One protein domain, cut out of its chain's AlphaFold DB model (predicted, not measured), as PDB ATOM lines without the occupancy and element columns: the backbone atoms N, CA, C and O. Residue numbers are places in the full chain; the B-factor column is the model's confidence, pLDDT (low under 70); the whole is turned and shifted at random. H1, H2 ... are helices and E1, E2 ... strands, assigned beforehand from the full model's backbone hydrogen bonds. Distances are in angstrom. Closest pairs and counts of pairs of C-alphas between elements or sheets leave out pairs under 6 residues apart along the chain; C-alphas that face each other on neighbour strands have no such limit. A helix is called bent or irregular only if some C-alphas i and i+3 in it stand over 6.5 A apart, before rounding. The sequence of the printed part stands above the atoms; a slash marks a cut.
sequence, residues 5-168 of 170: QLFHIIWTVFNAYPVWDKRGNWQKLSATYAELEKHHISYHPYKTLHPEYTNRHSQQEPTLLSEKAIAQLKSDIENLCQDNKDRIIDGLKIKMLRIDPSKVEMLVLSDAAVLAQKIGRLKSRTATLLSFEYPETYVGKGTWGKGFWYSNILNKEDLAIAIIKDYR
ATOM      1  N   GLN A   5      50.720 -99.992 -39.811       94.38
ATOM      2  CA  GLN A   5      49.382-100.524 -40.037       94.38
ATOM      3  C   GLN A   5      48.642-100.660 -38.709       94.38
ATOM      4  O   GLN A   5      49.270-100.809 -37.653       94.38
ATOM      5  N   LEU A   6      47.312-100.602 -38.761       97.44
ATOM      6  CA  LEU A   6      46.467-100.817 -37.595       97.44
ATOM      7  C   LEU A   6      46.302-102.316 -37.346       97.44
ATOM      8  O   LEU A   6      45.819-103.059 -38.194       97.44
ATOM      9  N   PHE A   7      46.645-102.749 -36.139       97.69
ATOM     10  CA  PHE A   7      46.449-104.119 -35.694       97.69
ATOM     11  C   PHE A   7      45.499-104.166 -34.512       97.69
ATOM     12  O   PHE A   7      45.700-103.473 -33.514       97.69
ATOM     13  N   HIS A   8      44.505-105.043 -34.607       97.88
ATOM     14  CA  HIS A   8      43.706-105.475 -33.472       97.88
ATOM     15  C   HIS A   8      44.309-106.752 -32.908       97.88
ATOM     16  O   HIS A   8      44.515-107.704 -33.655       97.88
ATOM     17  N   ILE A   9      44.627-106.768 -31.617       98.19
ATOM     18  CA  ILE A   9      45.418-107.813 -30.972       98.19
ATOM     19  C   ILE A   9      44.715-108.254 -29.702       98.19
ATOM     20  O   ILE A   9      44.302-107.425 -28.896       98.19
ATOM     21  N   ILE A  10      44.607-109.567 -29.515       98.00
ATOM     22  CA  ILE A  10      43.972-110.168 -28.348       98.00
ATOM     23  C   ILE A  10      44.827-111.325 -27.843       98.00
ATOM     24  O   ILE A  10      45.162-112.246 -28.594       98.00
ATOM     25  N   TRP A  11      45.132-111.337 -26.550       97.56
ATOM     26  CA  TRP A  11      45.633-112.534 -25.876       97.56
ATOM     27  C   TRP A  11      44.872-112.789 -24.586       97.56
ATOM     28  O   TRP A  11      44.365-111.875 -23.943       97.56
ATOM     29  N   THR A  12      44.782-114.060 -24.219       96.88
ATOM     30  CA  THR A  12      44.007-114.512 -23.068       96.88
ATOM     31  C   THR A  12      44.907-114.855 -21.891       96.88
ATOM     32  O   THR A  12      46.114-115.079 -22.059       96.88
ATOM     33  N   VAL A  13      44.321-114.917 -20.697       96.25
ATOM     34  CA  VAL A  13      44.940-115.560 -19.531       96.25
ATOM     35  C   VAL A  13      45.108-117.061 -19.768       96.25
ATOM     36  O   VAL A  13      44.553-117.638 -20.711       96.25
ATOM     37  N   PHE A  14      45.919-117.709 -18.941       94.19
ATOM     38  CA  PHE A  14      46.112-119.151 -19.012       94.19
ATOM     39  C   PHE A  14      44.792-119.914 -18.837       94.19
ATOM     40  O   PHE A  14      43.889-119.457 -18.142       94.19
ATOM     41  N   ASN A  15      44.659-121.045 -19.537       92.38
ATOM     42  CA  ASN A  15      43.452-121.882 -19.618       92.38
ATOM     43  C   ASN A  15      42.169-121.237 -20.179       92.38
ATOM     44  O   ASN A  15      41.163-121.933 -20.332       92.38
ATOM     45  N   ALA A  16      42.190-119.959 -20.570       93.44
ATOM     46  CA  ALA A  16      41.090-119.344 -21.306       93.44
ATOM     47  C   ALA A  16      41.161-119.671 -22.810       93.44
ATOM     48  O   ALA A  16      42.239-119.680 -23.416       93.44
ATOM     49  N   TYR A  17      39.997-119.908 -23.425       94.19
ATOM     50  CA  TYR A  17      39.895-120.219 -24.852       94.19
ATOM     51  C   TYR A  17      40.369-119.039 -25.716       94.19
ATOM     52  O   TYR A  17      39.781-117.955 -25.635       94.19
ATOM     53  N   PRO A  18      41.393-119.221 -26.571       94.69
ATOM     54  CA  PRO A  18      41.847-118.167 -27.467       94.69
ATOM     55  C   PRO A  18      40.790-117.868 -28.535       94.69
ATOM     56  O   PRO A  18      39.881-118.661 -28.766       94.69
ATOM     57  N   VAL A  19      40.948-116.741 -29.231       95.81
ATOM     58  CA  VAL A  19      39.990-116.268 -30.245       95.81
ATOM     59  C   VAL A  19      39.677-117.322 -31.313       95.81
ATOM     60  O   VAL A  19      38.535-117.471 -31.711       95.81
ATOM     61  N   TRP A  20      40.661-118.106 -31.752       94.56
ATOM     62  CA  TRP A  20      40.463-119.129 -32.789       94.56
ATOM     63  C   TRP A  20      39.830-120.436 -32.281       94.56
ATOM     64  O   TRP A  20      39.705-121.387 -33.053       94.56
ATOM     65  N   ASP A  21      39.486-120.551 -30.998       94.00
ATOM     66  CA  ASP A  21      38.828-121.739 -30.455       94.00
ATOM     67  C   ASP A  21      37.309-121.539 -30.430       94.00
ATOM     68  O   ASP A  21      36.790-120.717 -29.674       94.00
ATOM     69  N   LYS A  22      36.580-122.345 -31.217       94.00
ATOM     70  CA  LYS A  22      35.108-122.317 -31.304       94.00
ATOM     71  C   LYS A  22      34.395-122.547 -29.968       94.00
ATOM     72  O   LYS A  22      33.190-122.329 -29.866       94.00
ATOM     73  N   ARG A  23      35.097-123.053 -28.950       93.94
ATOM     74  CA  ARG A  23      34.572-123.238 -27.589       93.94
ATOM     75  C   ARG A  23      34.545-121.949 -26.779       93.94
ATOM     76  O   ARG A  23      33.800-121.894 -25.809       93.94
ATOM     77  N   GLY A  24      35.328-120.944 -27.167       92.25
ATOM     78  CA  GLY A  24      35.398-119.658 -26.480       92.25
ATOM     79  C   GLY A  24      34.126-118.823 -26.598       92.25
ATOM     80  O   GLY A  24      33.139-119.250 -27.189       92.25
ATOM     81  N   ASN A  25      34.183-117.615 -26.036       91.81
ATOM     82  CA  ASN A  25      33.105-116.628 -26.064       91.81
ATOM     83  C   ASN A  25      33.574-115.368 -26.797       91.81
ATOM     84  O   ASN A  25      34.097-114.423 -26.200       91.81
ATOM     85  N   TRP A  26      33.434-115.401 -28.122       93.94
ATOM     86  CA  TRP A  26      33.931-114.368 -29.032       93.94
ATOM     87  C   TRP A  26      32.879-113.932 -30.062       93.94
ATOM     88  O   TRP A  26      33.224-113.275 -31.041       93.94
ATOM     89  N   GLN A  27      31.589-114.218 -29.846       91.88
ATOM     90  CA  GLN A  27      30.507-113.803 -30.755       91.88
ATOM     91  C   GLN A  27      30.474-112.290 -30.929       91.88
ATOM     92  O   GLN A  27      30.351-111.814 -32.051       91.88
ATOM     93  N   LYS A  28      30.658-111.526 -29.842       91.06
ATOM     94  CA  LYS A  28      30.746-110.060 -29.931       91.06
ATOM     95  C   LYS A  28      31.888-109.619 -30.857       91.06
ATOM     96  O   LYS A  28      31.703-108.687 -31.621       91.06
ATOM     97  N   LEU A  29      33.039-110.303 -30.826       93.81
ATOM     98  CA  LEU A  29      34.154-110.012 -31.736       93.81
ATOM     99  C   LEU A  29      33.773-110.345 -33.185       93.81
ATOM    100  O   LEU A  29      33.968-109.510 -34.059       93.81
ATOM    101  N   SER A  30      33.184-111.520 -33.422       92.62
ATOM    102  CA  SER A  30      32.682-111.923 -34.745       92.62
ATOM    103  C   SER A  30      31.704-110.888 -35.322       92.62
ATOM    104  O   SER A  30      31.892-110.406 -36.435       92.62
ATOM    105  N   ALA A  31      30.737-110.433 -34.518       91.56
ATOM    106  CA  ALA A  31      29.784-109.393 -34.899       91.56
ATOM    107  C   ALA A  31      30.453-108.040 -35.202       91.56
ATOM    108  O   ALA A  31      30.077-107.384 -36.170       91.56
ATOM    109  N   THR A  32      31.462-107.627 -34.424       92.88
ATOM    110  CA  THR A  32      32.234-106.405 -34.711       92.88
ATOM    111  C   THR A  32      32.933-106.491 -36.067       92.88
ATOM    112  O   THR A  32      32.922-105.520 -36.815       92.88
ATOM    113  N   TYR A  33      33.511-107.640 -36.417       94.00
ATOM    114  CA  TYR A  33      34.169-107.817 -37.714       94.00
ATOM    115  C   TYR A  33      33.176-107.879 -38.875       94.00
ATOM    116  O   TYR A  33      33.424-107.253 -39.901       94.00
ATOM    117  N   ALA A  34      32.019-108.516 -38.685       92.88
ATOM    118  CA  ALA A  34      30.923-108.447 -39.651       92.88
ATOM    119  C   ALA A  34      30.442-107.001 -39.870       92.88
ATOM    120  O   ALA A  34      30.068-106.632 -40.979       92.88
ATOM    121  N   GLU A  35      30.475-106.154 -38.837       93.75
ATOM    122  CA  GLU A  35      30.192-104.731 -39.014       93.75
ATOM    123  C   GLU A  35      31.271-104.027 -39.844       93.75
ATOM    124  O   GLU A  35      30.927-103.285 -40.761       93.75
ATOM    125  N   LEU A  36      32.561-104.270 -39.582       94.75
ATOM    126  CA  LEU A  36      33.646-103.691 -40.388       94.75
ATOM    127  C   LEU A  36      33.456-103.987 -41.889       94.75
ATOM    128  O   LEU A  36      33.630-103.090 -42.717       94.75
ATOM    129  N   GLU A  37      33.017-105.200 -42.238       93.50
ATOM    130  CA  GLU A  37      32.720-105.589 -43.626       93.50
ATOM    131  C   GLU A  37      31.614-104.746 -44.259       93.50
ATOM    132  O   GLU A  37      31.764-104.308 -45.401       93.50
ATOM    133  N   LYS A  38      30.533-104.455 -43.521       94.62
ATOM    134  CA  LYS A  38      29.437-103.599 -44.014       94.62
ATOM    135  C   LYS A  38      29.908-102.186 -44.346       94.62
ATOM    136  O   LYS A  38      29.359-101.556 -45.243       94.62
ATOM    137  N   HIS A  39      30.938-101.695 -43.654       94.50
ATOM    138  CA  HIS A  39      31.567-100.395 -43.930       94.50
ATOM    139  C   HIS A  39      32.680-100.472 -44.984       94.50
ATOM    140  O   HIS A  39      33.381 -99.478 -45.221       94.50
ATOM    141  N   HIS A  40      32.846-101.624 -45.640       94.81
ATOM    142  CA  HIS A  40      33.902-101.904 -46.613       94.81
ATOM    143  C   HIS A  40      35.312-101.678 -46.045       94.81
ATOM    144  O   HIS A  40      36.199-101.174 -46.736       94.81
ATOM    145  N   ILE A  41      35.512-102.005 -44.767       95.62
ATOM    146  CA  ILE A  41      36.817-101.956 -44.103       95.62
ATOM    147  C   ILE A  41      37.500-103.304 -44.316       95.62
ATOM    148  O   ILE A  41      36.948-104.352 -43.982       95.62
ATOM    149  N   SER A  42      38.705-103.286 -44.882       93.31
ATOM    150  CA  SER A  42      39.446-104.511 -45.176       93.31
ATOM    151  C   SER A  42      40.183-104.986 -43.932       93.31
ATOM    152  O   SER A  42      40.850-104.206 -43.253       93.31
ATOM    153  N   TYR A  43      40.124-106.281 -43.642       94.81
ATOM    154  CA  TYR A  43      40.885-106.857 -42.543       94.81
ATOM    155  C   TYR A  43      41.415-108.247 -42.896       94.81
ATOM    156  O   TYR A  43      40.822-108.977 -43.684       94.81
ATOM    157  N   HIS A  44      42.555-108.601 -42.308       95.19
ATOM    158  CA  HIS A  44      43.237-109.870 -42.545       95.19
ATOM    159  C   HIS A  44      43.613-110.499 -41.200       95.19
ATOM    160  O   HIS A  44      44.616-110.095 -40.592       95.19
ATOM    161  N   PRO A  45      42.810-111.453 -40.695       94.00
ATOM    162  CA  PRO A  45      43.093-112.110 -39.432       94.00
ATOM    163  C   PRO A  45      44.194-113.161 -39.614       94.00
ATOM    164  O   PRO A  45      44.165-113.954 -40.549       94.00
ATOM    165  N   TYR A  46      45.146-113.220 -38.681       92.62
ATOM    166  CA  TYR A  46      46.181-114.266 -38.670       92.62
ATOM    167  C   TYR A  46      45.596-115.664 -38.448       92.62
ATOM    168  O   TYR A  46      46.117-116.662 -38.942       92.62
ATOM    169  N   LYS A  47      44.496-115.735 -37.694       92.00
ATOM    170  CA  LYS A  47      43.688-116.942 -37.529       92.00
ATOM    171  C   LYS A  47      42.221-116.593 -37.684       92.00
ATOM    172  O   LYS A  47      41.757-115.622 -37.089       92.00
ATOM    173  N   THR A  48      41.512-117.409 -38.447       89.56
ATOM    174  CA  THR A  48      40.108-117.196 -38.790       89.56
ATOM    175  C   THR A  48      39.229-117.100 -37.543       89.56
ATOM    176  O   THR A  48      39.394-117.867 -36.589       89.56
ATOM    177  N   LEU A  49      38.296-116.147 -37.562       90.31
ATOM    178  CA  LEU A  49      37.203-116.075 -36.598       90.31
ATOM    179  C   LEU A  49      36.163-117.133 -36.958       90.31
ATOM    180  O   LEU A  49      35.816-117.284 -38.127       90.31
ATOM    181  N   HIS A  50      35.648-117.857 -35.967       89.12
ATOM    182  CA  HIS A  50      34.520-118.745 -36.231       89.12
ATOM    183  C   HIS A  50      33.256-117.917 -36.498       89.12
ATOM    184  O   HIS A  50      33.037-116.923 -35.794       89.12
ATOM    185  N   PRO A  51      32.410-118.325 -37.464       82.44
ATOM    186  CA  PRO A  51      31.118-117.678 -37.680       82.44
ATOM    187  C   PRO A  51      30.241-117.799 -36.429       82.44
ATOM    188  O   PRO A  51      29.545-116.857 -36.058       82.44
ATOM    189  N   GLU A  52      30.364-118.922 -35.718       88.81
ATOM    190  CA  GLU A  52      29.641-119.207 -34.488       88.81
ATOM    191  C   GLU A  52      30.578-119.750 -33.408       88.81
ATOM    192  O   GLU A  52      31.473-120.560 -33.664       88.81
ATOM    193  N   TYR A  53      30.335-119.328 -32.170       91.88
ATOM    194  CA  TYR A  53      31.028-119.831 -30.989       91.88
ATOM    195  C   TYR A  53      30.037-120.552 -30.078       91.88
ATOM    196  O   TYR A  53      28.874-120.170 -29.962       91.88
ATOM    197  N   THR A  54      30.516-121.599 -29.415       92.00
ATOM    198  CA  THR A  54      29.692-122.511 -28.609       92.00
ATOM    199  C   THR A  54      29.654-122.163 -27.122       92.00
ATOM    200  O   THR A  54      28.891-122.792 -26.398       92.00
ATOM    201  N   ASN A  55      30.446-121.185 -26.657       90.81
ATOM    202  CA  ASN A  55      30.454-120.704 -25.266       90.81
ATOM    203  C   ASN A  55      30.569-121.815 -24.220       90.81
ATOM    204  O   ASN A  55      29.868-121.817 -23.210       90.81
ATOM    205  N   ARG A  56      31.450-122.784 -24.458       89.81
ATOM    206  CA  ARG A  56      31.674-123.842 -23.479       89.81
ATOM    207  C   ARG A  56      32.480-123.292 -22.313       89.81
ATOM    208  O   ARG A  56      33.382-122.477 -22.495       89.81
ATOM    209  N   HIS A  57      32.204-123.802 -21.120       82.62
ATOM    210  CA  HIS A  57      33.106-123.610 -19.993       82.62
ATOM    211  C   HIS A  57      34.433-124.339 -20.254       82.62
ATOM    212  O   HIS A  57      34.485-125.363 -20.951       82.62
ATOM    213  N   SER A  58      35.531-123.772 -19.756       81.19
ATOM    214  CA  SER A  58      36.822-124.458 -19.783       81.19
ATOM    215  C   SER A  58      36.813-125.596 -18.764       81.19
ATOM    216  O   SER A  58      36.197-125.473 -17.710       81.19
ATOM    217  N   GLN A  59      37.487-126.702 -19.081       78.88
ATOM    218  CA  GLN A  59      37.662-127.813 -18.136       78.88
ATOM    219  C   GLN A  59      38.633-127.461 -17.005       78.88
ATOM    220  O   GLN A  59      38.599-128.090 -15.954       78.88
ATOM    221  N   GLN A  60      39.509-126.482 -17.232       84.38
ATOM    222  CA  GLN A  60      40.432-125.959 -16.235       84.38
ATOM    223  C   GLN A  60      40.088-124.501 -15.971       84.38
ATOM    224  O   GLN A  60      39.878-123.736 -16.917       84.38
ATOM    225  N   GLU A  61      40.047-124.118 -14.698       86.56
ATOM    226  CA  GLU A  61      39.749-122.740 -14.335       86.56
ATOM    227  C   GLU A  61      40.828-121.796 -14.892       86.56
ATOM    228  O   GLU A  61      42.029-122.062 -14.752       86.56
ATOM    229  N   PRO A  62      40.423-120.724 -15.594       87.50
ATOM    230  CA  PRO A  62      41.355-119.719 -16.063       87.50
ATOM    231  C   PRO A  62      41.909-118.909 -14.892       87.50
ATOM    232  O   PRO A  62      41.184-118.566 -13.961       87.50
ATOM    233  N   THR A  63      43.184-118.535 -14.977       89.12
ATOM    234  CA  THR A  63      43.821-117.630 -14.009       89.12
ATOM    235  C   THR A  63      43.334-116.203 -14.253       89.12
ATOM    236  O   THR A  63      43.958-115.441 -14.990       89.12
ATOM    237  N   LEU A  64      42.166-115.862 -13.708       94.69
ATOM    238  CA  LEU A  64      41.540-114.561 -13.927       94.69
ATOM    239  C   LEU A  64      42.348-113.423 -13.289       94.69
ATOM    240  O   LEU A  64      42.894-113.559 -12.196       94.69
ATOM    241  N   LEU A  65      42.379-112.281 -13.972       96.81
ATOM    242  CA  LEU A  65      42.957-111.045 -13.466       96.81
ATOM    243  C   LEU A  65      41.999-110.405 -12.456       96.81
ATOM    244  O   LEU A  65      40.838-110.136 -12.772       96.81
ATOM    245  N   SER A  66      42.501-110.123 -11.255       96.75
ATOM    246  CA  SER A  66      41.803-109.296 -10.266       96.75
ATOM    247  C   SER A  66      41.748-107.828 -10.701       96.75
ATOM    248  O   SER A  66      42.570-107.381 -11.498       96.75
ATOM    249  N   GLU A  67      40.831-107.033 -10.143       96.88
ATOM    250  CA  GLU A  67      40.719-105.598 -10.468       96.88
ATOM    251  C   GLU A  67      42.029-104.829 -10.241       96.88
ATOM    252  O   GLU A  67      42.425-104.009 -11.071       96.88
ATOM    253  N   LYS A  68      42.752-105.146  -9.156       96.94
ATOM    254  CA  LYS A  68      44.073-104.566  -8.869       96.94
ATOM    255  C   LYS A  68      45.092-104.935  -9.947       96.94
ATOM    256  O   LYS A  68      45.783-104.058 -10.459       96.94
ATOM    257  N   ALA A  69      45.129-106.208 -10.343       97.19
ATOM    258  CA  ALA A  69      46.016-106.673 -11.403       97.19
ATOM    259  C   ALA A  69      45.670-106.048 -12.760       97.19
ATOM    260  O   ALA A  69      46.573-105.713 -13.516       97.19
ATOM    261  N   ILE A  70      44.384-105.839 -13.060       98.25
ATOM    262  CA  ILE A  70      43.923-105.141 -14.269       98.25
ATOM    263  C   ILE A  70      44.425-103.692 -14.281       98.25
ATOM    264  O   ILE A  70      44.970-103.243 -15.292       98.25
ATOM    265  N   ALA A  71      44.264-102.965 -13.171       97.50
ATOM    266  CA  ALA A  71      44.711-101.579 -13.051       97.50
ATOM    267  C   ALA A  71      46.236-101.457 -13.203       97.50
ATOM    268  O   ALA A  71      46.707-100.629 -13.988       97.50
ATOM    269  N   GLN A  72      46.996-102.323 -12.526       96.62
ATOM    270  CA  GLN A  72      48.454-102.368 -12.643       96.62
ATOM    271  C   GLN A  72      48.890-102.709 -14.070       96.62
ATOM    272  O   GLN A  72      49.687-101.992 -14.669       96.62
ATOM    273  N   LEU A  73      48.307-103.755 -14.656       97.56
ATOM    274  CA  LEU A  73      48.641-104.207 -16.003       97.56
ATOM    275  C   LEU A  73      48.381-103.126 -17.055       97.56
ATOM    276  O   LEU A  73      49.134-103.016 -18.023       97.56
ATOM    277  N   LYS A  74      47.332-102.317 -16.870       98.00
ATOM    278  CA  LYS A  74      47.069-101.168 -17.735       98.00
ATOM    279  C   LYS A  74      48.238-100.184 -17.705       98.00
ATOM    280  O   LYS A  74      48.757 -99.841 -18.766       98.00
ATOM    281  N   SER A  75      48.681 -99.799 -16.507       97.38
ATOM    282  CA  SER A  75      49.822 -98.896 -16.321       97.38
ATOM    283  C   SER A  75      51.118 -99.488 -16.884       97.38
ATOM    284  O   SER A  75      51.850 -98.804 -17.598       97.38
ATOM    285  N   ASP A  76      51.366-100.777 -16.648       97.50
ATOM    286  CA  ASP A  76      52.553-101.475 -17.144       97.50
ATOM    287  C   ASP A  76      52.610-101.501 -18.671       97.50
ATOM    288  O   ASP A  76      53.659-101.223 -19.253       97.50
ATOM    289  N   ILE A  77      51.498-101.827 -19.338       98.06
ATOM    290  CA  ILE A  77      51.433-101.856 -20.803       98.06
ATOM    291  C   ILE A  77      51.631-100.451 -21.373       98.06
ATOM    292  O   ILE A  77      52.409-100.289 -22.313       98.06
ATOM    293  N   GLU A  78      50.955 -99.449 -20.810       96.75
ATOM    294  CA  GLU A  78      51.094 -98.056 -21.237       96.75
ATOM    295  C   GLU A  78      52.541 -97.575 -21.085       96.75
ATOM    296  O   GLU A  78      53.090 -97.021 -22.033       96.75
ATOM    297  N   ASN A  79      53.195 -97.862 -19.955       96.12
ATOM    298  CA  ASN A  79      54.597 -97.519 -19.718       96.12
ATOM    299  C   ASN A  79      55.547 -98.278 -20.658       96.12
ATOM    300  O   ASN A  79      56.411 -97.666 -21.273       96.12
ATOM    301  N   LEU A  80      55.388 -99.592 -20.832       96.81
ATOM    302  CA  LEU A  80      56.252-100.387 -21.716       96.81
ATOM    303  C   LEU A  80      56.165 -99.965 -23.191       96.81
ATOM    304  O   LEU A  80      57.124-100.179 -23.930       96.81
ATOM    305  N   CYS A  81      55.035 -99.395 -23.613       95.62
ATOM    306  CA  CYS A  81      54.827 -98.915 -24.980       95.62
ATOM    307  C   CYS A  81      55.240 -97.449 -25.191       95.62
ATOM    308  O   CYS A  81      55.121 -96.959 -26.313       95.62
ATOM    309  N   GLN A  82      55.709 -96.743 -24.155       93.50
ATOM    310  CA  GLN A  82      56.306 -95.416 -24.321       93.50
ATOM    311  C   GLN A  82      57.666 -95.512 -25.018       93.50
ATOM    312  O   GLN A  82      58.412 -96.482 -24.842       93.50
ATOM    313  N   ASP A  83      58.001 -94.455 -25.757       90.19
ATOM    314  CA  ASP A  83      59.248 -94.364 -26.508       90.19
ATOM    315  C   ASP A  83      60.464 -94.615 -25.597       90.19
ATOM    316  O   ASP A  83      60.585 -94.055 -24.502       90.19
ATOM    317  N   ASN A  84      61.386 -95.458 -26.065       90.00
ATOM    318  CA  ASN A  84      62.632 -95.831 -25.375       90.00
ATOM    319  C   ASN A  84      62.487 -96.596 -24.038       90.00
ATOM    320  O   ASN A  84      63.490 -96.777 -23.344       90.00
ATOM    321  N   LYS A  85      61.298 -97.085 -23.648       93.00
ATOM    322  CA  LYS A  85      61.133 -97.854 -22.391       93.00
ATOM    323  C   LYS A  85      61.524 -99.326 -22.494       93.00
ATOM    324  O   LYS A  85      62.130 -99.866 -21.572       93.00
ATOM    325  N   ASP A  86      61.214 -99.984 -23.606       94.81
ATOM    326  CA  ASP A  86      61.728-101.317 -23.934       94.81
ATOM    327  C   ASP A  86      62.104-101.336 -25.416       94.81
ATOM    328  O   ASP A  86      61.252-101.164 -26.281       94.81
ATOM    329  N   ARG A  87      63.391-101.568 -25.710       91.81
ATOM    330  CA  ARG A  87      63.961-101.517 -27.069       91.81
ATOM    331  C   ARG A  87      63.217-102.386 -28.085       91.81
ATOM    332  O   ARG A  87      63.264-102.108 -29.276       91.81
ATOM    333  N   ILE A  88      62.609-103.485 -27.642       94.25
ATOM    334  CA  ILE A  88      61.880-104.384 -28.535       94.25
ATOM    335  C   ILE A  88      60.459-103.858 -28.742       94.25
ATOM    336  O   ILE A  88      59.991-103.862 -29.872       94.25
ATOM    337  N   ILE A  89      59.778-103.412 -27.681       94.50
ATOM    338  CA  ILE A  89      58.378-102.946 -27.738       94.50
ATOM    339  C   ILE A  89      58.261-101.566 -28.406       94.50
ATOM    340  O   ILE A  89      57.222-101.272 -28.997       94.50
ATOM    341  N   ASP A  90      59.322-100.762 -28.354       90.75
ATOM    342  CA  ASP A  90      59.403 -99.392 -28.863       90.75
ATOM    343  C   ASP A  90      58.713 -99.184 -30.223       90.75
ATOM    344  O   ASP A  90      58.793-100.019 -31.130       90.75
ATOM    345  N   GLY A  91      57.990 -98.073 -30.377       87.06
ATOM    346  CA  GLY A  91      57.200 -97.775 -31.578       87.06
ATOM    347  C   GLY A  91      55.887 -98.564 -31.718       87.06
ATOM    348  O   GLY A  91      55.310 -98.597 -32.806       87.06
ATOM    349  N   LEU A  92      55.399 -99.220 -30.659       94.38
ATOM    350  CA  LEU A  92      54.050 -99.796 -30.601       94.38
ATOM    351  C   LEU A  92      53.041 -98.735 -30.126       94.38
ATOM    352  O   LEU A  92      52.825 -98.557 -28.931       94.38
ATOM    353  N   LYS A  93      52.400 -98.015 -31.054       95.19
ATOM    354  CA  LYS A  93      51.525 -96.887 -30.685       95.19
ATOM    355  C   LYS A  93      50.116 -97.361 -30.346       95.19
ATOM    356  O   LYS A  93      49.363 -97.734 -31.243       95.19
ATOM    357  N   ILE A  94      49.740 -97.295 -29.073       96.56
ATOM    358  CA  ILE A  94      48.414 -97.702 -28.592       96.56
ATOM    359  C   ILE A  94      47.336 -96.705 -29.056       96.56
ATOM    360  O   ILE A  94      47.432 -95.502 -28.830       96.56
ATOM    361  N   LYS A  95      46.277 -97.217 -29.690       96.31
ATOM    362  CA  LYS A  95      45.036 -96.495 -30.044       96.31
ATOM    363  C   LYS A  95      43.862 -96.868 -29.142       96.31
ATOM    364  O   LYS A  95      42.915 -96.090 -28.982       96.31
ATOM    365  N   MET A  96      43.926 -98.064 -28.565       95.62
ATOM    366  CA  MET A  96      42.990 -98.592 -27.585       95.62
ATOM    367  C   MET A  96      43.705 -99.653 -26.752       95.62
ATOM    368  O   MET A  96      44.410-100.492 -27.311       95.62
ATOM    369  N   LEU A  97      43.474 -99.640 -25.444       97.19
ATOM    370  CA  LEU A  97      43.857-100.707 -24.531       97.19
ATOM    371  C   LEU A  97      42.656-101.027 -23.648       97.19
ATOM    372  O   LEU A  97      42.116-100.145 -22.977       97.19
ATOM    373  N   ARG A  98      42.247-102.291 -23.659       95.38
ATOM    374  CA  ARG A  98      41.212-102.840 -22.796       95.38
ATOM    375  C   ARG A  98      41.727-104.119 -22.159       95.38
ATOM    376  O   ARG A  98      42.349-104.954 -22.810       95.38
ATOM    377  N   ILE A  99      41.446-104.264 -20.877       97.19
ATOM    378  CA  ILE A  99      41.830-105.430 -20.100       97.19
ATOM    379  C   ILE A  99      40.583-105.855 -19.336       97.19
ATOM    380  O   ILE A  99      40.006-105.058 -18.601       97.19
ATOM    381  N   ASP A 100      40.167-107.096 -19.552       94.50
ATOM    382  CA  ASP A 100      39.083-107.751 -18.823       94.50
ATOM    383  C   ASP A 100      39.691-108.922 -18.016       94.50
ATOM    384  O   ASP A 100      40.808-109.352 -18.324       94.50
ATOM    385  N   PRO A 101      38.979-109.521 -17.043       95.94
ATOM    386  CA  PRO A 101      39.539-110.581 -16.197       95.94
ATOM    387  C   PRO A 101      40.166-111.766 -16.946       95.94
ATOM    388  O   PRO A 101      41.040-112.438 -16.417       95.94
ATOM    389  N   SER A 102      39.750-112.048 -18.180       95.19
ATOM    390  CA  SER A 102      40.232-113.201 -18.951       95.19
ATOM    391  C   SER A 102      41.161-112.854 -20.119       95.19
ATOM    392  O   SER A 102      41.640-113.768 -20.802       95.19
ATOM    393  N   LYS A 103      41.409-111.569 -20.406       96.50
ATOM    394  CA  LYS A 103      42.103-111.168 -21.639       96.50
ATOM    395  C   LYS A 103      42.624-109.734 -21.635       96.50
ATOM    396  O   LYS A 103      42.113-108.858 -20.945       96.50
ATOM    397  N   VAL A 104      43.575-109.500 -22.531       98.06
ATOM    398  CA  VAL A 104      44.002-108.173 -22.975       98.06
ATOM    399  C   VAL A 104      43.626-108.005 -24.444       98.06
ATOM    400  O   VAL A 104      43.825-108.913 -25.252       98.06
ATOM    401  N   GLU A 105      43.084-106.840 -24.775       97.75
ATOM    402  CA  GLU A 105      42.617-106.443 -26.099       97.75
ATOM    403  C   GLU A 105      43.180-105.057 -26.434       97.75
ATOM    404  O   GLU A 105      43.060-104.109 -25.656       97.75
ATOM    405  N   MET A 106      43.844-104.938 -27.581       97.56
ATOM    406  CA  MET A 106      44.562-103.727 -27.970       97.56
ATOM    407  C   MET A 106      44.347-103.391 -29.439       97.56
ATOM    408  O   MET A 106      44.365-104.274 -30.293       97.56
ATOM    409  N   LEU A 107      44.244-102.094 -29.731       97.38
ATOM    410  CA  LEU A 107      44.480-101.555 -31.067       97.38
ATOM    411  C   LEU A 107      45.800-100.806 -31.059       97.38
ATOM    412  O   LEU A 107      45.998 -99.920 -30.226       97.38
ATOM    413  N   VAL A 108      46.687-101.146 -31.987       97.00
ATOM    414  CA  VAL A 108      48.028-100.560 -32.073       97.00
ATOM    415  C   VAL A 108      48.392-100.228 -33.513       97.00
ATOM    416  O   VAL A 108      48.019-100.955 -34.428       97.00
ATOM    417  N   LEU A 109      49.160 -99.159 -33.712       95.94
ATOM    418  CA  LEU A 109      49.896 -98.951 -34.956       95.94
ATOM    419  C   LEU A 109      51.288 -99.572 -34.820       95.94
ATOM    420  O   LEU A 109      52.004 -99.286 -33.855       95.94
ATOM    421  N   SER A 110      51.669-100.420 -35.773       95.19
ATOM    422  CA  SER A 110      52.993-101.047 -35.807       95.19
ATOM    423  C   SER A 110      53.422-101.428 -37.220       95.19
ATOM    424  O   SER A 110      52.613-101.418 -38.143       95.19
ATOM    425  N   ASP A 111      54.697-101.768 -37.383       93.62
ATOM    426  CA  ASP A 111      55.191-102.439 -38.585       93.62
ATOM    427  C   ASP A 111      54.867-103.941 -38.489       93.62
ATOM    428  O   ASP A 111      55.162-104.599 -37.482       93.62
ATOM    429  N   ALA A 112      54.248-104.475 -39.543       92.81
ATOM    430  CA  ALA A 112      53.857-105.874 -39.658       92.81
ATOM    431  C   ALA A 112      55.030-106.843 -39.437       92.81
ATOM    432  O   ALA A 112      54.844-107.890 -38.815       92.81
ATOM    433  N   ALA A 113      56.235-106.490 -39.902       93.75
ATOM    434  CA  ALA A 113      57.411-107.357 -39.854       93.75
ATOM    435  C   ALA A 113      57.872-107.662 -38.420       93.75
ATOM    436  O   ALA A 113      58.435-108.722 -38.154       93.75
ATOM    437  N   VAL A 114      57.610-106.746 -37.486       94.69
ATOM    438  CA  VAL A 114      58.079-106.838 -36.093       94.69
ATOM    439  C   VAL A 114      56.947-107.052 -35.092       94.69
ATOM    440  O   VAL A 114      57.222-107.350 -33.929       94.69
ATOM    441  N   LEU A 115      55.681-106.958 -35.515       95.62
ATOM    442  CA  LEU A 115      54.517-107.044 -34.631       95.62
ATOM    443  C   LEU A 115      54.575-108.266 -33.707       95.62
ATOM    444  O   LEU A 115      54.422-108.137 -32.492       95.62
ATOM    445  N   ALA A 116      54.834-109.452 -34.263       96.06
ATOM    446  CA  ALA A 116      54.819-110.681 -33.479       96.06
ATOM    447  C   ALA A 116      55.899-110.703 -32.386       96.06
ATOM    448  O   ALA A 116      55.638-111.154 -31.268       96.06
ATOM    449  N   GLN A 117      57.083-110.160 -32.683       96.94
ATOM    450  CA  GLN A 117      58.166-110.023 -31.714       96.94
ATOM    451  C   GLN A 117      57.783-109.045 -30.594       96.94
ATOM    452  O   GLN A 117      57.967-109.362 -29.416       96.94
ATOM    453  N   LYS A 118      57.193-107.897 -30.949       97.38
ATOM    454  CA  LYS A 118      56.753-106.869 -29.993       97.38
ATOM    455  C   LYS A 118      55.704-107.398 -29.026       97.38
ATOM    456  O   LYS A 118      55.864-107.269 -27.815       97.38
ATOM    457  N   ILE A 119      54.669-108.063 -29.538       97.81
ATOM    458  CA  ILE A 119      53.604-108.629 -28.699       97.81
ATOM    459  C   ILE A 119      54.117-109.795 -27.857       97.81
ATOM    460  O   ILE A 119      53.787-109.884 -26.675       97.81
ATOM    461  N   GLY A 120      54.975-110.655 -28.414       97.19
ATOM    462  CA  GLY A 120      55.638-111.709 -27.644       97.19
ATOM    463  C   GLY A 120      56.427-111.146 -26.457       97.19
ATOM    464  O   GLY A 120      56.288-111.629 -25.330       97.19
ATOM    465  N   ARG A 121      57.194-110.072 -26.685       97.44
ATOM    466  CA  ARG A 121      57.931-109.364 -25.633       97.44
ATOM    467  C   ARG A 121      56.998-108.720 -24.609       97.44
ATOM    468  O   ARG A 121      57.218-108.919 -23.417       97.44
ATOM    469  N   LEU A 122      55.966-108.000 -25.046       97.81
ATOM    470  CA  LEU A 122      55.002-107.336 -24.162       97.81
ATOM    471  C   LEU A 122      54.301-108.344 -23.240       97.81
ATOM    472  O   LEU A 122      54.250-108.140 -22.027       97.81
ATOM    473  N   LYS A 123      53.856-109.484 -23.783       97.06
ATOM    474  CA  LYS A 123      53.294-110.590 -22.992       97.06
ATOM    475  C   LYS A 123      54.293-111.132 -21.974       97.06
ATOM    476  O   LYS A 123      53.942-111.343 -20.817       97.06
ATOM    477  N   SER A 124      55.541-111.356 -22.383       96.19
ATOM    478  CA  SER A 124      56.575-111.854 -21.472       96.19
ATOM    479  C   SER A 124      56.854-110.872 -20.334       96.19
ATOM    480  O   SER A 124      56.944-111.295 -19.188       96.19
ATOM    481  N   ARG A 125      56.984-109.573 -20.631       96.88
ATOM    482  CA  ARG A 125      57.292-108.544 -19.630       96.88
ATOM    483  C   ARG A 125      56.161-108.359 -18.634       96.88
ATOM    484  O   ARG A 125      56.418-108.353 -17.437       96.88
ATOM    485  N   THR A 126      54.928-108.282 -19.117       97.06
ATOM    486  CA  THR A 126      53.752-108.145 -18.250       97.06
ATOM    487  C   THR A 126      53.525-109.373 -17.373       97.06
ATOM    488  O   THR A 126      53.156-109.225 -16.216       97.06
ATOM    489  N   ALA A 127      53.820-110.583 -17.865       96.94
ATOM    490  CA  ALA A 127      53.786-111.784 -17.028       96.94
ATOM    491  C   ALA A 127      54.800-111.714 -15.878       96.94
ATOM    492  O   ALA A 127      54.464-112.055 -14.747       96.94
ATOM    493  N   THR A 128      56.025-111.258 -16.162       96.62
ATOM    494  CA  THR A 128      57.067-111.075 -15.143       96.62
ATOM    495  C   THR A 128      56.677-110.017 -14.112       96.62
ATOM    496  O   THR A 128      56.803-110.270 -12.919       96.62
ATOM    497  N   LEU A 129      56.173-108.859 -14.548       96.50
ATOM    498  CA  LEU A 129      55.763-107.782 -13.638       96.50
ATOM    499  C   LEU A 129      54.629-108.233 -12.711       96.50
ATOM    500  O   LEU A 129      54.750-108.108 -11.496       96.50
ATOM    501  N   LEU A 130      53.597-108.877 -13.265       96.50
ATOM    502  CA  LEU A 130      52.515-109.458 -12.469       96.50
ATOM    503  C   LEU A 130      53.016-110.498 -11.462       96.50
ATOM    504  O   LEU A 130      52.479-110.569 -10.362       96.50
ATOM    505  N   SER A 131      54.034-111.289 -11.815       96.19
ATOM    506  CA  SER A 131      54.586-112.296 -10.900       96.19
ATOM    507  C   SER A 131      55.419-111.730  -9.759       96.19
ATOM    508  O   SER A 131      55.568-112.389  -8.739       96.19
ATOM    509  N   PHE A 132      55.961-110.522  -9.917       95.50
ATOM    510  CA  PHE A 132      56.632-109.834  -8.820       95.50
ATOM    511  C   PHE A 132      55.632-109.161  -7.886       95.50
ATOM    512  O   PHE A 132      55.816-109.209  -6.676       95.50
ATOM    513  N   GLU A 133      54.567-108.587  -8.442       96.38
ATOM    514  CA  GLU A 133      53.563-107.867  -7.659       96.38
ATOM    515  C   GLU A 133      52.585-108.812  -6.940       96.38
ATOM    516  O   GLU A 133      52.211-108.574  -5.794       96.38
ATOM    517  N   TYR A 134      52.183-109.911  -7.586       94.88
ATOM    518  CA  TYR A 134      51.235-110.884  -7.031       94.88
ATOM    519  C   TYR A 134      51.743-112.330  -7.202       94.88
ATOM    520  O   TYR A 134      51.134-113.123  -7.933       94.88
ATOM    521  N   PRO A 135      52.847-112.702  -6.529       93.19
ATOM    522  CA  PRO A 135      53.509-114.000  -6.710       93.19
ATOM    523  C   PRO A 135      52.622-115.205  -6.361       93.19
ATOM    524  O   PRO A 135      52.758-116.259  -6.975       93.19
ATOM    525  N   GLU A 136      51.676-115.038  -5.433       91.06
ATOM    526  CA  GLU A 136      50.738-116.095  -5.015       91.06
ATOM    527  C   GLU A 136      49.686-116.429  -6.085       91.06
ATOM    528  O   GLU A 136      49.095-117.506  -6.074       91.06
ATOM    529  N   THR A 137      49.415-115.504  -7.013       90.00
ATOM    530  CA  THR A 137      48.390-115.683  -8.057       90.00
ATOM    531  C   THR A 137      49.003-115.881  -9.439       90.00
ATOM    532  O   THR A 137      48.507-116.690 -10.225       90.00
ATOM    533  N   TYR A 138      50.078-115.157  -9.764       92.75
ATOM    534  CA  TYR A 138      50.673-115.170 -11.098       92.75
ATOM    535  C   TYR A 138      52.120-115.654 -11.037       92.75
ATOM    536  O   TYR A 138      53.015-114.959 -10.583       92.75
ATOM    537  N   VAL A 139      52.390-116.835 -11.587       85.50
ATOM    538  CA  VAL A 139      53.720-117.477 -11.535       85.50
ATOM    539  C   VAL A 139      54.629-117.122 -12.725       85.50
ATOM    540  O   VAL A 139      55.613-117.805 -13.012       85.50
ATOM    541  N   GLY A 140      54.282-116.075 -13.481       82.44
ATOM    542  CA  GLY A 140      54.970-115.634 -14.699       82.44
ATOM    543  C   GLY A 140      54.782-116.612 -15.865       82.44
ATOM    544  O   GLY A 140      54.084-116.325 -16.844       82.44
ATOM    545  N   LYS A 141      55.360-117.817 -15.768       81.44
ATOM    546  CA  LYS A 141      55.113-118.912 -16.716       81.44
ATOM    547  C   LYS A 141      53.740-119.519 -16.437       81.44
ATOM    548  O   LYS A 141      53.584-120.307 -15.517       81.44
ATOM    549  N   GLY A 142      52.767-119.195 -17.281       84.69
ATOM    550  CA  GLY A 142      51.378-119.615 -17.078       84.69
ATOM    551  C   GLY A 142      50.467-118.490 -16.596       84.69
ATOM    552  O   GLY A 142      49.339-118.765 -16.227       84.69
ATOM    553  N   THR A 143      50.901-117.226 -16.646       93.06
ATOM    554  CA  THR A 143      49.973-116.084 -16.546       93.06
ATOM    555  C   THR A 143      49.113-115.980 -17.810       93.06
ATOM    556  O   THR A 143      47.898-115.810 -17.757       93.06
ATOM    557  N   TRP A 144      49.746-116.128 -18.979       96.19
ATOM    558  CA  TRP A 144      49.093-115.977 -20.278       96.19
ATOM    559  C   TRP A 144      48.832-117.309 -20.976       96.19
ATOM    560  O   TRP A 144      49.631-118.246 -20.912       96.19
ATOM    561  N   GLY A 145      47.752-117.344 -21.754       93.81
ATOM    562  CA  GLY A 145      47.478-118.383 -22.732       93.81
ATOM    563  C   GLY A 145      48.524-118.409 -23.851       93.81
ATOM    564  O   GLY A 145      49.244-117.432 -24.114       93.81
ATOM    565  N   LYS A 146      48.612-119.556 -24.532       90.88
ATOM    566  CA  LYS A 146      49.555-119.762 -25.638       90.88
ATOM    567  C   LYS A 146      49.181-118.897 -26.844       90.88
ATOM    568  O   LYS A 146      48.059-118.955 -27.339       90.88
ATOM    569  N   GLY A 147      50.164-118.160 -27.360       93.94
ATOM    570  CA  GLY A 147      50.004-117.311 -28.542       93.94
ATOM    571  C   GLY A 147      49.083-116.110 -28.319       93.94
ATOM    572  O   GLY A 147      48.714-115.772 -27.197       93.94
ATOM    573  N   PHE A 148      48.753-115.424 -29.399       97.12
ATOM    574  CA  PHE A 148      47.819-114.307 -29.424       97.12
ATOM    575  C   PHE A 148      47.136-114.309 -30.786       97.12
ATOM    576  O   PHE A 148      47.630-114.904 -31.748       97.12
ATOM    577  N   TRP A 149      45.963-113.708 -30.843       97.56
ATOM    578  CA  TRP A 149      45.247-113.471 -32.076       97.56
ATOM    579  C   TRP A 149      45.500-112.039 -32.514       97.56
ATOM    580  O   TRP A 149      45.617-111.148 -31.671       97.56
ATOM    581  N   TYR A 150      45.589-111.820 -33.819       97.62
ATOM    582  CA  TYR A 150      45.576-110.477 -34.360       97.62
ATOM    583  C   TYR A 150      44.906-110.428 -35.726       97.62
ATOM    584  O   TYR A 150      44.871-111.426 -36.452       97.62
ATOM    585  N   SER A 151      44.426-109.243 -36.079       97.06
ATOM    586  CA  SER A 151      44.011-108.893 -37.428       97.06
ATOM    587  C   SER A 151      44.671-107.595 -37.842       97.06
ATOM    588  O   SER A 151      44.650-106.618 -37.093       97.06
ATOM    589  N   ASN A 152      45.214-107.588 -39.054       96.06
ATOM    590  CA  ASN A 152      45.538-106.351 -39.749       96.06
ATOM    591  C   ASN A 152      44.230-105.691 -40.190       96.06
ATOM    592  O   ASN A 152      43.334-106.401 -40.648       96.06
ATOM    593  N   ILE A 153      44.107-104.381 -40.029       95.69
ATOM    594  CA  ILE A 153      42.982-103.578 -40.495       95.69
ATOM    595  C   ILE A 153      43.558-102.525 -41.432       95.69
ATOM    596  O   ILE A 153      44.463-101.780 -41.063       95.69
ATOM    597  N   LEU A 154      43.026-102.495 -42.645       90.50
ATOM    598  CA  LEU A 154      43.459-101.623 -43.718       90.50
ATOM    599  C   LEU A 154      42.268-100.803 -44.187       90.50
ATOM    600  O   LEU A 154      41.168-101.340 -44.349       90.50
ATOM    601  N   ASN A 155      42.541 -99.542 -44.508       85.94
ATOM    602  CA  ASN A 155      41.569 -98.573 -44.993       85.94
ATOM    603  C   ASN A 155      40.598 -98.130 -43.888       85.94
ATOM    604  O   ASN A 155      39.978 -98.944 -43.204       85.94
ATOM    605  N   LYS A 156      40.392 -96.814 -43.769       89.88
ATOM    606  CA  LYS A 156      39.455 -96.208 -42.805       89.88
ATOM    607  C   LYS A 156      39.771 -96.599 -41.351       89.88
ATOM    608  O   LYS A 156      38.869 -96.907 -40.571       89.88
ATOM    609  N   GLU A 157      41.046 -96.562 -40.979       93.12
ATOM    610  CA  GLU A 157      41.555 -96.957 -39.663       93.12
ATOM    611  C   GLU A 157      40.827 -96.230 -38.525       93.12
ATOM    612  O   GLU A 157      40.452 -96.859 -37.538       93.12
ATOM    613  N   ASP A 158      40.550 -94.932 -38.679       93.31
ATOM    614  CA  ASP A 158      39.832 -94.145 -37.671       93.31
ATOM    615  C   ASP A 158      38.384 -94.621 -37.470       93.31
ATOM    616  O   ASP A 158      37.921 -94.736 -36.331       93.31
ATOM    617  N   LEU A 159      37.682 -94.978 -38.553       94.31
ATOM    618  CA  LEU A 159      36.335 -95.552 -38.474       94.31
ATOM    619  C   LEU A 159      36.374 -96.951 -37.849       94.31
ATOM    620  O   LEU A 159      35.534 -97.269 -37.011       94.31
ATOM    621  N   ALA A 160      37.369 -97.769 -38.199       94.69
ATOM    622  CA  ALA A 160      37.547 -99.084 -37.593       94.69
ATOM    623  C   ALA A 160      37.794 -98.984 -36.080       94.69
ATOM    624  O   ALA A 160      37.203 -99.734 -35.305       94.69
ATOM    625  N   ILE A 161      38.621 -98.023 -35.649       94.62
ATOM    626  CA  ILE A 161      38.854 -97.729 -34.229       94.62
ATOM    627  C   ILE A 161      37.544 -97.321 -33.549       94.62
ATOM    628  O   ILE A 161      37.264 -97.808 -32.454       94.62
ATOM    629  N   ALA A 162      36.744 -96.452 -34.173       93.38
ATOM    630  CA  ALA A 162      35.457 -96.022 -33.626       93.38
ATOM    631  C   ALA A 162      34.479 -97.197 -33.473       93.38
ATOM    632  O   ALA A 162      33.935 -97.388 -32.388       93.38
ATOM    633  N   ILE A 163      34.335 -98.031 -34.509       93.19
ATOM    634  CA  ILE A 163      33.500 -99.242 -34.484       93.19
ATOM    635  C   ILE A 163      33.961-100.171 -33.352       93.19
ATOM    636  O   ILE A 163      33.183-100.519 -32.469       93.19
ATOM    637  N   ILE A 164      35.243-100.529 -33.299       93.06
ATOM    638  CA  ILE A 164      35.745-101.469 -32.285       93.06
ATOM    639  C   ILE A 164      35.580-100.918 -30.855       93.06
ATOM    640  O   ILE A 164      35.289-101.689 -29.937       93.06
ATOM    641  N   LYS A 165      35.699 -99.597 -30.657       90.19
ATOM    642  CA  LYS A 165      35.448 -98.944 -29.359       90.19
ATOM    643  C   LYS A 165      33.962 -98.927 -28.976       90.19
ATOM    644  O   LYS A 165      33.647 -99.224 -27.825       90.19
ATOM    645  N   ASP A 166      33.068 -98.594 -29.907       83.50
ATOM    646  CA  ASP A 166      31.637 -98.380 -29.641       83.50
ATOM    647  C   ASP A 166      30.872 -99.683 -29.364       83.50
ATOM    648  O   ASP A 166      30.098 -99.771 -28.408       83.50
ATOM    649  N   TYR A 167      31.168-100.755 -30.110       68.81
ATOM    650  CA  TYR A 167      30.484-102.059 -29.998       68.81
ATOM    651  C   TYR A 167      30.612-102.744 -28.628       68.81
ATOM    652  O   TYR A 167      30.014-103.792 -28.379       68.81
ATOM    653  N   ARG A 168      31.421-102.181 -27.735       59.75
ATOM    654  CA  ARG A 168      31.736-102.737 -26.424       59.75
ATOM    655  C   ARG A 168      31.266-101.865 -25.252       59.75
ATOM    656  O   ARG A 168      31.522-102.260 -24.112       59.75
TER     657      ARG A 168
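What this domain is: This is residues 5 to 168 of the 170 residues of an uncharacterized protein of Flavobacterium sp. CC-CTC003 (UniProt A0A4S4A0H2). One twisted sheet of five strands makes the middle of the domain, with H2 and the long H3 over one face and the short H4 over the other. H1 packs on H4 and only grazes the sheet, near its E2 edge, while the long unnamed stretch of residues 46 to 66 runs round the outside, 13 to 22 A from the mean of the C-alphas. The printed part has 164 residues with four named helices and five named strands, in the order E1 H1 E2 H2 E3 E4 H3 E5 H4. The sheet's order is E2 E5 E1 E4 E3, all antiparallel, and the class is mixed, helices and strands. The whole is compact, with a radius of gyration of the C-alphas of 15.5 A and spans of 46 by 41 by 26 A.

How they stand to each other: In the sheet, E1, residues 5 to 12, is the antiparallel neighbour of E4, residues 103 to 110, with N 7 and O 108 within hydrogen-bond range at 2.8 A. E5, residues 149 to 154, is antiparallel to E1, with N 10 and O 149 at 2.9 A. Edge strand E2, residues 42 to 45, is antiparallel to E5, with N 44 and O 152 at 2.9 A. Edge strand E3, residues 93 to 100, forms a hairpin with E4, with N 98 and O 105 at 2.8 A; E3 bends by 57 degrees at residue 96 and E4 by 55 degrees at residue 107. Helices on both faces make three layers: H2, residues 67 to 80, and H3, residues 112 to 133, are on the same face, and H4, residues 157 to 166, is on the opposite face. H2 is over E3 at a height over the sheet of 9.2 A, along the strands, and the C-alphas of Ile 70 and Ile 99 are their closest, 6.2 A apart. H3 has a height over the sheet of 9.3 A; it is over E1 and, only just, over E4, with 3 of its 22 C-alphas there, and runs slantwise to the strands, at 36 degrees to E1 on the local plane. H3 touches H2 with residues 122 to 130 alone, at a steep tilt of 46 degrees, opposite ways; the closest C-alphas, of Leu 73 and Thr 126, are 6.8 A apart. H4 is over E1 at a height over the sheet of 7.8 A, along the strands; the closest C-alphas of the two, Leu 6 and Glu 157, are 6.6 A apart. H1, residues 27 to 38, grazes the sheet with residues 33 to 37 and touches H4 with residues 32 to 36 alone, opposite ways at a steep tilt of 37 degrees, only just past shallow; their closest C-alphas, of Thr 32 and Ile 164, are 6.5 A apart. E1, H1, E2 and E4, H3, E5 are split strand-helix-strand units, two strands that run the same way with another strand between them in the sheet, and both crossovers are right-handed. Every O i to N i+4 pair is within hydrogen-bond range in H1, H2 and H4, and 16 of 18 are in H3.

Where its parts are: E1 begins at C-alpha 5, (49.382, -100.524, -40.037), and measures 22.6 A from first to last C-alpha; E4 measures 20.5 A, E3 20.3 A, E5 16.7 A and E2 10.2 A. H3, 32.1 A long, begins at C-alpha 112, (53.857, -105.874, -39.658), and is irregular, with C-alphas 113 and 116 7.6 A apart. H2 measures 19.9 A, H1 16.8 A, and H4 14.2 A, ending at C-alpha 166, (31.637, -98.380, -29.641).

The domain as a whole: The C-alphas farthest apart, of His 40 and Glu 136, are 47.1 A apart. The printed part has no cut. The links E1 to H1, E2 to H2, H2 to E3 and H3 to E5 are long. The mean pLDDT of the printed part is 93.4, and residues 167 to 168 are under 70.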